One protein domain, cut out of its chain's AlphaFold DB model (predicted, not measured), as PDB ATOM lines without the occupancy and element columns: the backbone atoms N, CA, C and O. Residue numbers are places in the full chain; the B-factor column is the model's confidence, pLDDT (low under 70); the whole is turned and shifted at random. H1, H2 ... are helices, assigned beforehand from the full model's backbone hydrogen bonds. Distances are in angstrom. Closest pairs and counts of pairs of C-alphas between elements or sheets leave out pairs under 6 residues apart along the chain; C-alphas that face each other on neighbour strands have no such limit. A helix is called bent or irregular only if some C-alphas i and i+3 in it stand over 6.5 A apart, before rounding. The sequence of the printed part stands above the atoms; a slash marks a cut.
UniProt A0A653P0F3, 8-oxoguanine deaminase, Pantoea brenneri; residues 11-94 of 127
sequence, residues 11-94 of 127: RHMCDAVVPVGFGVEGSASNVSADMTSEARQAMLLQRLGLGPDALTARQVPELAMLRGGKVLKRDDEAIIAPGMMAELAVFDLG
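Overview. This is residues 11 to 94 of the 127 residues of the protein "8-oxoguanine deaminase" of Pantoea brenneri (UniProt A0A653P0F3). Two helices, H2 and H3, set crosswise and joined by a short link, stand amid long loops, with a one-turn helix, H1, near H2. The long link of residues 16 to 34 runs from H1 past H3 before it turns back to where H2 begins, and beyond H3 residues 72 to 94 make a long loop and tail, of which residues 89 to 94 stick out. The printed part has 84 residues with three named helices, H1, H2 and H3 along the chain, and no named strand; the class is all helix, with 34 residues, under half, in named elements. It is only just compact, close to loose, with a radius of gyration of the C-alphas of 14.1 A and spans of 40 by 32 by 32 A.

Arrangement. Begin at H1, residues 11 to 15, which is close to but not clearly touching H2, residues 35 to 50; their closest C-alphas, those of Arg 11 and Gln 46, are 6.8 A apart. Then look at H3, residues 59 to 71: H2 and H3 only just touch, with 3 pairs of C-alphas within 8 A, through residues 39 to 43 and 60 to 64 alone. Their closest C-alphas are those of Ala 39 and Val 60, 6.6 A apart, and their lines are about perpendicular at 71 degrees, only just past steep. H1 and H3 are apart. In H1 and H2 every O i to N i+4 pair is within hydrogen-bond range; in H3, 7 of 9 are.

Along the chain. Find C-alpha 11 at (613.269, 308.726, 462.664), where H1 begins. H2 starts at C-alpha 35, (605.397, 304.014, 478.934), and runs 22.5 A to C-alpha 50. H3 runs 16.0 A to C-alpha 71 at (613.027, 293.727, 468.830); it is only just irregular, with C-alphas 64 and 67 6.6 A apart.

Size, cuts and confidence. The two C-alphas farthest apart, those of Gly 49 and Pro 82, are 40.6 A apart. The link from H1 to H2 is long, the link from H2 to H3 short. The printed part has no cut, its mean pLDDT is 89.0, and no printed residue is under 70.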
ATOM      1  N   ARG A  11     613.843 308.578 464.009       93.31
ATOM      2  CA  ARG A  11     613.269 308.726 462.664       93.31
ATOM      3  C   ARG A  11     614.102 308.010 461.601       93.31
ATOM      4  O   ARG A  11     613.549 307.227 460.836       93.31
ATOM      5  N   HIS A  12     615.415 308.234 461.586       93.88
ATOM      6  CA  HIS A  12     616.302 307.603 460.607       93.88
ATOM      7  C   HIS A  12     616.317 306.080 460.763       93.88
ATOM      8  O   HIS A  12     616.319 305.364 459.768       93.88
ATOM      9  N   MET A  13     616.269 305.572 461.998       94.75
ATOM     10  CA  MET A  13     616.148 304.134 462.258       94.75
ATOM     11  C   MET A  13     614.830 303.568 461.712       94.75
ATOM     12  O   MET A  13     614.827 302.510 461.082       94.75
ATOM     13  N   CYS A  14     613.715 304.280 461.899       92.38
ATOM     14  CA  CYS A  14     612.420 303.891 461.342       92.38
ATOM     15  C   CYS A  14     612.448 303.829 459.808       92.38
ATOM     16  O   CYS A  14     611.940 302.856 459.242       92.38
ATOM     17  N   ASP A  15     613.054 304.831 459.165       93.19
ATOM     18  CA  ASP A  15     613.182 304.934 457.704       93.19
ATOM     19  C   ASP A  15     614.117 303.862 457.129       93.19
ATOM     20  O   ASP A  15     613.854 303.312 456.064       93.19
ATOM     21  N   ALA A  16     615.154 303.488 457.880       95.69
ATOM     22  CA  ALA A  16     616.048 302.378 457.561       95.69
ATOM     23  C   ALA A  16     615.456 300.991 457.893       95.69
ATOM     24  O   ALA A  16     616.158 299.986 457.807       95.69
ATOM     25  N   VAL A  17     614.174 300.912 458.280       91.56
ATOM     26  CA  VAL A  17     613.465 299.658 458.612       91.56
ATOM     27  C   VAL A  17     614.128 298.888 459.767       91.56
ATOM     28  O   VAL A  17     613.946 297.683 459.933       91.56
ATOM     29  N   VAL A  18     614.859 299.591 460.635       94.50
ATOM     30  CA  VAL A  18     615.412 299.004 461.856       94.50
ATOM     31  C   VAL A  18     614.247 298.697 462.810       94.50
ATOM     32  O   VAL A  18     613.352 299.538 462.981       94.50
ATOM     33  N   PRO A  19     614.193 297.499 463.423       90.31
ATOM     34  CA  PRO A  19     613.222 297.220 464.471       90.31
ATOM     35  C   PRO A  19     613.541 298.102 465.682       90.31
ATOM     36  O   PRO A  19     614.640 298.055 466.226       90.31
ATOM     37  N   VAL A  20     612.575 298.926 466.083       93.12
ATOM     38  CA  VAL A  20     612.700 299.843 467.220       93.12
ATOM     39  C   VAL A  20     611.474 299.697 468.109       93.12
ATOM     40  O   VAL A  20     610.357 299.645 467.601       93.12
ATOM     41  N   GLY A  21     611.693 299.652 469.420       90.75
ATOM     42  CA  GLY A  21     610.651 299.643 470.442       90.75
ATOM     43  C   GLY A  21     610.895 300.718 471.496       90.75
ATOM     44  O   GLY A  21     611.925 301.396 471.479       90.75
ATOM     45  N   PHE A  22     609.948 300.866 472.421       90.81
ATOM     46  CA  PHE A  22     610.121 301.714 473.599       90.81
ATOM     47  C   PHE A  22     610.544 300.886 474.804       90.81
ATOM     48  O   PHE A  22     610.104 299.753 474.986       90.81
ATOM     49  N   GLY A  23     611.385 301.485 475.638       88.69
ATOM     50  CA  GLY A  23     611.782 300.935 476.919       88.69
ATOM     51  C   GLY A  23     611.741 302.037 477.959       88.69
ATOM     52  O   GLY A  23     612.254 303.133 477.725       88.69
ATOM     53  N   VAL A  24     611.127 301.736 479.097       87.31
ATOM     54  CA  VAL A  24     611.306 302.548 480.294       87.31
ATOM     55  C   VAL A  24     612.689 302.232 480.845       87.31
ATOM     56  O   VAL A  24     613.110 301.076 480.895       87.31
ATOM     57  N   GLU A  25     613.405 303.270 481.236       82.00
ATOM     58  CA  GLU A  25     614.695 303.120 481.888       82.00
ATOM     59  C   GLU A  25     614.578 302.661 483.347       82.00
ATOM     60  O   GLU A  25     613.503 302.684 483.945       82.00
ATOM     61  N   GLY A  26     615.703 302.253 483.937       81.62
ATOM     62  CA  GLY A  26     615.755 301.880 485.346       81.62
ATOM     63  C   GLY A  26     615.353 303.031 486.272       81.62
ATOM     64  O   GLY A  26     615.579 304.202 485.974       81.62
ATOM     65  N   SER A  27     614.818 302.693 487.447       81.25
ATOM     66  CA  SER A  27     614.296 303.665 488.423       81.25
ATOM     67  C   SER A  27     615.310 304.704 488.909       81.25
ATOM     68  O   SER A  27     614.915 305.777 489.355       81.25
ATOM     69  N   ALA A  28     616.610 304.415 488.792       81.56
ATOM     70  CA  ALA A  28     617.687 305.348 489.112       81.56
ATOM     71  C   ALA A  28     617.711 306.587 488.195       81.56
ATOM     72  O   ALA A  28     618.184 307.643 488.609       81.56
ATOM     73  N   SER A  29     617.200 306.464 486.971       76.94
ATOM     74  CA  SER A  29     617.201 307.512 485.944       76.94
ATOM     75  C   SER A  29     615.809 307.804 485.369       76.94
ATOM     76  O   SER A  29     615.608 308.868 484.787       76.94
ATOM     77  N   ASN A  30     614.823 306.928 485.596       78.75
ATOM     78  CA  ASN A  30     613.404 307.200 485.384       78.75
ATOM     79  C   ASN A  30     612.541 306.623 486.521       78.75
ATOM     80  O   ASN A  30     612.215 305.441 486.546       78.75
ATOM     81  N   VAL A  31     612.084 307.490 487.424       80.06
ATOM     82  CA  VAL A  31     611.286 307.104 488.603       80.06
ATOM     83  C   VAL A  31     609.813 306.805 488.263       80.06
ATOM     84  O   VAL A  31     609.112 306.182 489.054       80.06
ATOM     85  N   SER A  32     609.316 307.240 487.100       82.56
ATOM     86  CA  SER A  32     607.880 307.190 486.775       82.56
ATOM     87  C   SER A  32     607.388 305.826 486.289       82.56
ATOM     88  O   SER A  32     606.218 305.500 486.470       82.56
ATOM     89  N   ALA A  33     608.265 305.047 485.654       84.69
ATOM     90  CA  ALA A  33     607.912 303.809 484.969       84.69
ATOM     91  C   ALA A  33     606.741 303.912 483.960       84.69
ATOM     92  O   ALA A  33     606.053 302.925 483.698       84.69
ATOM     93  N   ASP A  34     606.509 305.096 483.374       89.12
ATOM     94  CA  ASP A  34     605.347 305.367 482.521       89.12
ATOM     95  C   ASP A  34     605.682 305.303 481.020       89.12
ATOM     96  O   ASP A  34     606.262 306.220 480.434       89.12
ATOM     97  N   MET A  35     605.225 304.229 480.373       88.81
ATOM     98  CA  MET A  35     605.397 304.014 478.934       88.81
ATOM     99  C   MET A  35     604.692 305.075 478.070       88.81
ATOM    100  O   MET A  35     605.162 305.406 476.982       88.81
ATOM    101  N   THR A  36     603.563 305.628 478.527       89.06
ATOM    102  CA  THR A  36     602.835 306.656 477.768       89.06
ATOM    103  C   THR A  36     603.580 307.988 477.773       89.06
ATOM    104  O   THR A  36     603.606 308.676 476.747       89.06
ATOM    105  N   SER A  37     604.249 308.317 478.883       90.06
ATOM    106  CA  SER A  37     605.145 309.472 478.961       90.06
ATOM    107  C   SER A  37     606.359 309.295 478.052       90.06
ATOM    108  O   SER A  37     606.633 310.182 477.245       90.06
ATOM    109  N   GLU A  38     607.027 308.139 478.097       90.75
ATOM    110  CA  GLU A  38     608.201 307.854 477.254       90.75
ATOM    111  C   GLU A  38     607.863 307.940 475.759       90.75
ATOM    112  O   GLU A  38     608.548 308.605 474.977       90.75
ATOM    113  N   ALA A  39     606.731 307.361 475.361       91.94
ATOM    114  CA  ALA A  39     606.227 307.442 473.997       91.94
ATOM    115  C   ALA A  39     605.935 308.893 473.559       91.94
ATOM    116  O   ALA A  39     606.254 309.299 472.434       91.94
ATOM    117  N   ARG A  40     605.359 309.707 474.454       92.00
ATOM    118  CA  ARG A  40     605.126 311.139 474.211       92.00
ATOM    119  C   ARG A  40     606.443 311.904 474.091       92.00
ATOM    120  O   ARG A  40     606.569 312.736 473.192       92.00
ATOM    121  N   GLN A  41     607.409 311.637 474.964       92.44
ATOM    122  CA  GLN A  41     608.725 312.277 474.958       92.44
ATOM    123  C   GLN A  41     609.484 311.956 473.671       92.44
ATOM    124  O   GLN A  41     609.961 312.878 473.013       92.44
ATOM    125  N   ALA A  42     609.502 310.694 473.239       92.56
ATOM    126  CA  ALA A  42     610.107 310.298 471.972       92.56
ATOM    127  C   ALA A  42     609.504 311.064 470.784       92.56
ATOM    128  O   ALA A  42     610.238 311.607 469.957       92.56
ATOM    129  N   MET A  43     608.173 311.180 470.725       93.75
ATOM    130  CA  MET A  43     607.497 311.945 469.676       93.75
ATOM    131  C   MET A  43     607.897 313.423 469.684       93.75
ATOM    132  O   MET A  43     608.192 313.983 468.628       93.75
ATOM    133  N   LEU A  44     607.926 314.060 470.855       93.94
ATOM    134  CA  LEU A  44     608.298 315.470 470.973       93.94
ATOM    135  C   LEU A  44     609.762 315.716 470.600       93.94
ATOM    136  O   LEU A  44     610.044 316.675 469.888       93.94
ATOM    137  N   LEU A  45     610.676 314.836 471.011       94.00
ATOM    138  CA  LEU A  45     612.104 314.968 470.720       94.00
ATOM    139  C   LEU A  45     612.413 314.810 469.230       94.00
ATOM    140  O   LEU A  45     613.182 315.595 468.683       94.00
ATOM    141  N   GLN A  46     611.780 313.850 468.548       94.75
ATOM    142  CA  GLN A  46     611.944 313.731 467.096       94.75
ATOM    143  C   GLN A  46     611.392 314.958 466.371       94.75
ATOM    144  O   GLN A  46     612.011 315.452 465.431       94.75
ATOM    145  N   ARG A  47     610.256 315.491 466.829       94.94
ATOM    146  CA  ARG A  47     609.651 316.683 466.222       94.94
ATOM    147  C   ARG A  47     610.451 317.954 466.453       94.94
ATOM    148  O   ARG A  47     610.452 318.820 465.585       94.94
ATOM    149  N   LEU A  48     611.135 318.054 467.592       94.44
ATOM    150  CA  LEU A  48     611.996 319.187 467.913       94.44
ATOM    151  C   LEU A  48     613.127 319.340 466.886       94.44
ATOM    152  O   LEU A  48     613.411 320.455 466.467       94.44
ATOM    153  N   GLY A  49     613.752 318.230 466.477       89.75
ATOM    154  CA  GLY A  49     614.881 318.252 465.541       89.75
ATOM    155  C   GLY A  49     614.503 318.148 464.059       89.75
ATOM    156  O   GLY A  49     615.220 318.676 463.217       89.75
ATOM    157  N   LEU A  50     613.403 317.463 463.728       93.25
ATOM    158  CA  LEU A  50     613.081 317.057 462.349       93.25
ATOM    159  C   LEU A  50     611.726 317.585 461.843       93.25
ATOM    160  O   LEU A  50     611.335 317.299 460.713       93.25
ATOM    161  N   GLY A  51     611.001 318.353 462.660       93.12
ATOM    162  CA  GLY A  51     609.712 318.947 462.302       93.12
ATOM    163  C   GLY A  51     608.486 318.118 462.718       93.12
ATOM    164  O   GLY A  51     608.599 316.970 463.152       93.12
ATOM    165  N   PRO A  52     607.273 318.691 462.606       92.88
ATOM    166  CA  PRO A  52     606.049 318.143 463.204       92.88
ATOM    167  C   PRO A  52     605.647 316.753 462.683       92.88
ATOM    168  O   PRO A  52     605.022 315.984 463.418       92.88
ATOM    169  N   ASP A  53     606.052 316.410 461.461       92.19
ATOM    170  CA  ASP A  53     605.709 315.147 460.799       92.19
ATOM    171  C   ASP A  53     606.746 314.036 461.025       92.19
ATOM    172  O   ASP A  53     606.554 312.900 460.586       92.19
ATOM    173  N   ALA A  54     607.829 314.322 461.759       93.44
ATOM    174  CA  ALA A  54     608.899 313.362 462.022       93.44
ATOM    175  C   ALA A  54     608.392 312.098 462.729       93.44
ATOM    176  O   ALA A  54     608.754 310.980 462.367       93.44
ATOM    177  N   LEU A  55     607.503 312.247 463.707       92.69
ATOM    178  CA  LEU A  55     606.826 311.106 464.313       92.69
ATOM    179  C   LEU A  55     605.367 311.444 464.581       92.69
ATOM    180  O   LEU A  55     605.059 312.416 465.270       92.69
ATOM    181  N   THR A  56     604.452 310.654 464.028       91.56
ATOM    182  CA  THR A  56     603.009 310.848 464.212       91.56
ATOM    183  C   THR A  56     602.482 310.031 465.388       91.56
ATOM    184  O   THR A  56     602.971 308.939 465.677       91.56
ATOM    185  N   ALA A  57     601.409 310.507 466.028       88.88
ATOM    186  CA  ALA A  57     600.749 309.780 467.115       88.88
ATOM    187  C   ALA A  57     600.237 308.384 466.696       88.88
ATOM    188  O   ALA A  57     600.090 307.509 467.542       88.88
ATOM    189  N   ARG A  58     599.996 308.152 465.396       87.94
ATOM    190  CA  ARG A  58     599.577 306.846 464.858       87.94
ATOM    191  C   ARG A  58     600.726 305.850 464.710       87.94
ATOM    192  O   ARG A  58     600.480 304.653 464.788       87.94
ATOM    193  N   GLN A  59     601.954 306.326 464.517       90.06
ATOM    194  CA  GLN A  59     603.144 305.470 464.440       90.06
ATOM    195  C   GLN A  59     603.639 305.042 465.823       90.06
ATOM    196  O   GLN A  59     604.312 304.026 465.951       90.06
ATOM    197  N   VAL A  60     603.300 305.797 466.869       90.06
ATOM    198  CA  VAL A  60     603.735 305.507 468.238       90.06
ATOM    199  C   VAL A  60     603.268 304.117 468.721       90.06
ATOM    200  O   VAL A  60     604.120 303.360 469.176       90.06
ATOM    201  N   PRO A  61     601.992 303.701 468.579       87.69
ATOM    202  CA  PRO A  61     601.580 302.340 468.938       87.69
ATOM    203  C   PRO A  61     602.238 301.242 468.093       87.69
ATOM    204  O   PRO A  61     602.539 300.173 468.615       87.69
ATOM    205  N   GLU A  62     602.501 301.496 466.805       88.50
ATOM    206  CA  GLU A  62     603.229 300.549 465.947       88.50
ATOM    207  C   GLU A  62     604.652 300.319 466.474       88.50
ATOM    208  O   GLU A  62     605.097 299.176 466.565       88.50
ATOM    209  N   LEU A  63     605.343 301.395 466.861       90.31
ATOM    210  CA  LEU A  63     606.663 301.329 467.486       90.31
ATOM    211  C   LEU A  63     606.616 300.598 468.828       90.31
ATOM    212  O   LEU A  63     607.416 299.699 469.067       90.31
ATOM    213  N   ALA A  64     605.653 300.953 469.678       88.75
ATOM    214  CA  ALA A  64     605.517 300.389 471.014       88.75
ATOM    215  C   ALA A  64     605.232 298.882 471.005       88.75
ATOM    216  O   ALA A  64     605.764 298.162 471.840       88.75
ATOM    217  N   MET A  65     604.389 298.418 470.078       87.19
ATOM    218  CA  MET A  65     603.839 297.064 470.114       87.19
ATOM    219  C   MET A  65     604.428 296.185 469.008       87.19
ATOM    220  O   MET A  65     605.176 295.254 469.284       87.19
ATOM    221  N   LEU A  66     604.152 296.500 467.738       87.94
ATOM    222  CA  LEU A  66     604.524 295.638 466.610       87.94
ATOM    223  C   LEU A  66     606.036 295.609 466.375       87.94
ATOM    224  O   LEU A  66     606.635 294.545 466.225       87.94
ATOM    225  N   ARG A  67     606.674 296.781 466.318       88.94
ATOM    226  CA  ARG A  67     608.130 296.863 466.147       88.94
ATOM    227  C   ARG A  67     608.861 296.497 467.439       88.94
ATOM    228  O   ARG A  67     609.912 295.871 467.348       88.94
ATOM    229  N   GLY A  68     608.277 296.784 468.604       87.75
ATOM    230  CA  GLY A  68     608.750 296.295 469.904       87.75
ATOM    231  C   GLY A  68     608.819 294.765 469.977       87.75
ATOM    232  O   GLY A  68     609.871 294.224 470.303       87.75
ATOM    233  N   GLY A  69     607.761 294.062 469.559       89.12
ATOM    234  CA  GLY A  69     607.754 292.595 469.470       89.12
ATOM    235  C   GLY A  69     608.870 292.064 468.567       89.12
ATOM    236  O   GLY A  69     609.615 291.167 468.957       89.12
ATOM    237  N   LYS A  70     609.108 292.710 467.415       90.69
ATOM    238  CA  LYS A  70     610.238 292.367 466.529       90.69
ATOM    239  C   LYS A  70     611.603 292.536 467.197       90.69
ATOM    240  O   LYS A  70     612.482 291.713 466.953       90.69
ATOM    241  N   VAL A  71     611.793 293.560 468.035       92.06
ATOM    242  CA  VAL A  71     613.027 293.727 468.830       92.06
ATOM    243  C   VAL A  71     613.215 292.544 469.782       92.06
ATOM    244  O   VAL A  71     614.325 292.029 469.909       92.06
ATOM    245  N   LEU A  72     612.129 292.068 470.392       90.25
ATOM    246  CA  LEU A  72     612.122 290.914 471.296       90.25
ATOM    247  C   LEU A  72     612.069 289.557 470.575       90.25
ATOM    248  O   LEU A  72     612.063 288.522 471.237       90.25
ATOM    249  N   LYS A  73     612.069 289.546 469.234       91.94
ATOM    250  CA  LYS A  73     611.906 288.347 468.391       91.94
ATOM    251  C   LYS A  73     610.617 287.573 468.696       91.94
ATOM    252  O   LYS A  73     610.622 286.345 468.705       91.94
ATOM    253  N   ARG A  74     609.530 288.308 468.930       87.94
ATOM    254  CA  ARG A  74     608.184 287.781 469.162       87.94
ATOM    255  C   ARG A  74     607.226 288.227 468.072       87.94
ATOM    256  O   ARG A  74     607.256 289.380 467.635       87.94
ATOM    257  N   ASP A  75     606.384 287.300 467.646       87.62
ATOM    258  CA  ASP A  75     605.367 287.463 466.608       87.62
ATOM    259  C   ASP A  75     603.963 287.040 467.073       87.62
ATOM    260  O   ASP A  75     603.001 287.209 466.329       87.62
ATOM    261  N   ASP A  76     603.839 286.569 468.314       85.69
ATOM    262  CA  ASP A  76     602.621 286.067 468.951       85.69
ATOM    263  C   ASP A  76     601.851 287.128 469.762       85.69
ATOM    264  O   ASP A  76     600.832 286.822 470.372       85.69
ATOM    265  N   GLU A  77     602.309 288.381 469.783       84.62
ATOM    266  CA  GLU A  77     601.772 289.473 470.611       84.62
ATOM    267  C   GLU A  77     601.271 290.660 469.764       84.62
ATOM    268  O   GLU A  77     601.302 290.641 468.532       84.62
ATOM    269  N   ALA A  78     600.810 291.732 470.427       82.00
ATOM    270  CA  ALA A  78     600.476 293.039 469.837       82.00
ATOM    271  C   ALA A  78     599.301 293.088 468.834       82.00
ATOM    272  O   ALA A  78     598.863 294.181 468.458       82.00
ATOM    273  N   ILE A  79     598.764 291.943 468.408       87.88
ATOM    274  CA  ILE A  79     597.657 291.839 467.454       87.88
ATOM    275  C   ILE A  79     596.473 291.130 468.110       87.88
ATOM    276  O   ILE A  79     596.596 290.030 468.634       87.88
ATOM    277  N   ILE A  80     595.288 291.734 468.006       89.25
ATOM    278  CA  ILE A  80     594.037 291.107 468.439       89.25
ATOM    279  C   ILE A  80     593.542 290.193 467.314       89.25
ATOM    280  O   ILE A  80     592.801 290.625 466.427       89.25
ATOM    281  N   ALA A  81     593.984 288.938 467.334       88.00
ATOM    282  CA  ALA A  81     593.574 287.897 466.399       88.00
ATOM    283  C   ALA A  81     593.614 286.508 467.068       88.00
ATOM    284  O   ALA A  81     594.350 286.322 468.038       88.00
ATOM    285  N   PRO A  82     592.843 285.519 466.574       90.94
ATOM    286  CA  PRO A  82     592.963 284.139 467.039       90.94
ATOM    287  C   PRO A  82     594.399 283.622 466.889       90.94
ATOM    288  O   PRO A  82     595.026 283.846 465.857       90.94
ATOM    289  N   GLY A  83     594.896 282.916 467.905       89.25
ATOM    290  CA  GLY A  83     596.269 282.397 467.932       89.25
ATOM    291  C   GLY A  83     597.315 283.364 468.494       89.25
ATOM    292  O   GLY A  83     598.442 282.933 468.702       89.25
ATOM    293  N   MET A  84     596.946 284.616 468.787       90.75
ATOM    294  CA  MET A  84     597.812 285.584 469.473       90.75
ATOM    295  C   MET A  84     597.562 285.596 470.987       90.75
ATOM    296  O   MET A  84     596.482 285.229 471.463       90.75
ATOM    297  N   MET A  85     598.550 286.068 471.741       88.94
ATOM    298  CA  MET A  85     598.476 286.282 473.182       88.94
ATOM    299  C   MET A  85     597.403 287.315 473.539       88.94
ATOM    300  O   MET A  85     597.233 288.345 472.881       88.94
ATOM    301  N   ALA A  86     596.669 287.043 474.618       88.75
ATOM    302  CA  ALA A  86     595.558 287.871 475.080       88.75
ATOM    303  C   ALA A  86     596.038 289.074 475.915       88.75
ATOM    304  O   ALA A  86     595.709 289.202 477.094       88.75
ATOM    305  N   GLU A  87     596.808 289.965 475.297       83.94
ATOM    306  CA  GLU A  87     597.336 291.174 475.934       83.94
ATOM    307  C   GLU A  87     596.544 292.411 475.513       83.94
ATOM    308  O   GLU A  87     596.425 292.733 474.330       83.94
ATOM    309  N   LEU A  88     595.972 293.119 476.490       87.06
ATOM    310  CA  LEU A  88     595.107 294.270 476.242       87.06
ATOM    311  C   LEU A  88     595.426 295.407 477.213       87.06
ATOM    312  O   LEU A  88     595.488 295.210 478.425       87.06
ATOM    313  N   ALA A  89     595.531 296.620 476.673       85.19
ATOM    314  CA  ALA A  89     595.561 297.859 477.441       85.19
ATOM    315  C   ALA A  89     594.306 298.679 477.120       85.19
ATOM    316  O   ALA A  89     594.021 298.969 475.957       85.19
ATOM    317  N   VAL A  90     593.551 299.056 478.152       86.00
ATOM    318  CA  VAL A  90     592.307 299.825 478.014       86.00
ATOM    319  C   VAL A  90     592.493 301.198 478.643       86.00
ATOM    320  O   VAL A  90     592.869 301.312 479.808       86.00
ATOM    321  N   PHE A  91     592.195 302.246 477.877       82.94
ATOM    322  CA  PHE A  91     592.328 303.631 478.317       82.94
ATOM    323  C   PHE A  91     590.954 304.283 478.469       82.94
ATOM    324  O   PHE A  91     590.157 304.308 477.529       82.94
ATOM    325  N   ASP A  92     590.700 304.853 479.645       84.31
ATOM    326  CA  ASP A  92     589.508 305.660 479.889       84.31
ATOM    327  C   ASP A  92     589.668 307.055 479.268       84.31
ATOM    328  O   ASP A  92     590.452 307.880 479.740       84.31
ATOM    329  N   LEU A  93     588.910 307.310 478.200       83.81
ATOM    330  CA  LEU A  93     588.893 308.597 477.506       83.81
ATOM    331  C   LEU A  93     587.993 309.646 478.175       83.81
ATOM    332  O   LEU A  93     588.027 310.796 477.757       83.81
ATOM    333  N   GLY A  94     587.204 309.279 479.192       85.44
ATOM    334  CA  GLY A  94     586.346 310.205 479.940       85.44
ATOM    335  C   GLY A  94     587.101 311.089 480.935       85.44
ATOM    336  O   GLY A  94     586.497 311.907 481.626       85.44
TER     337      GLY A  94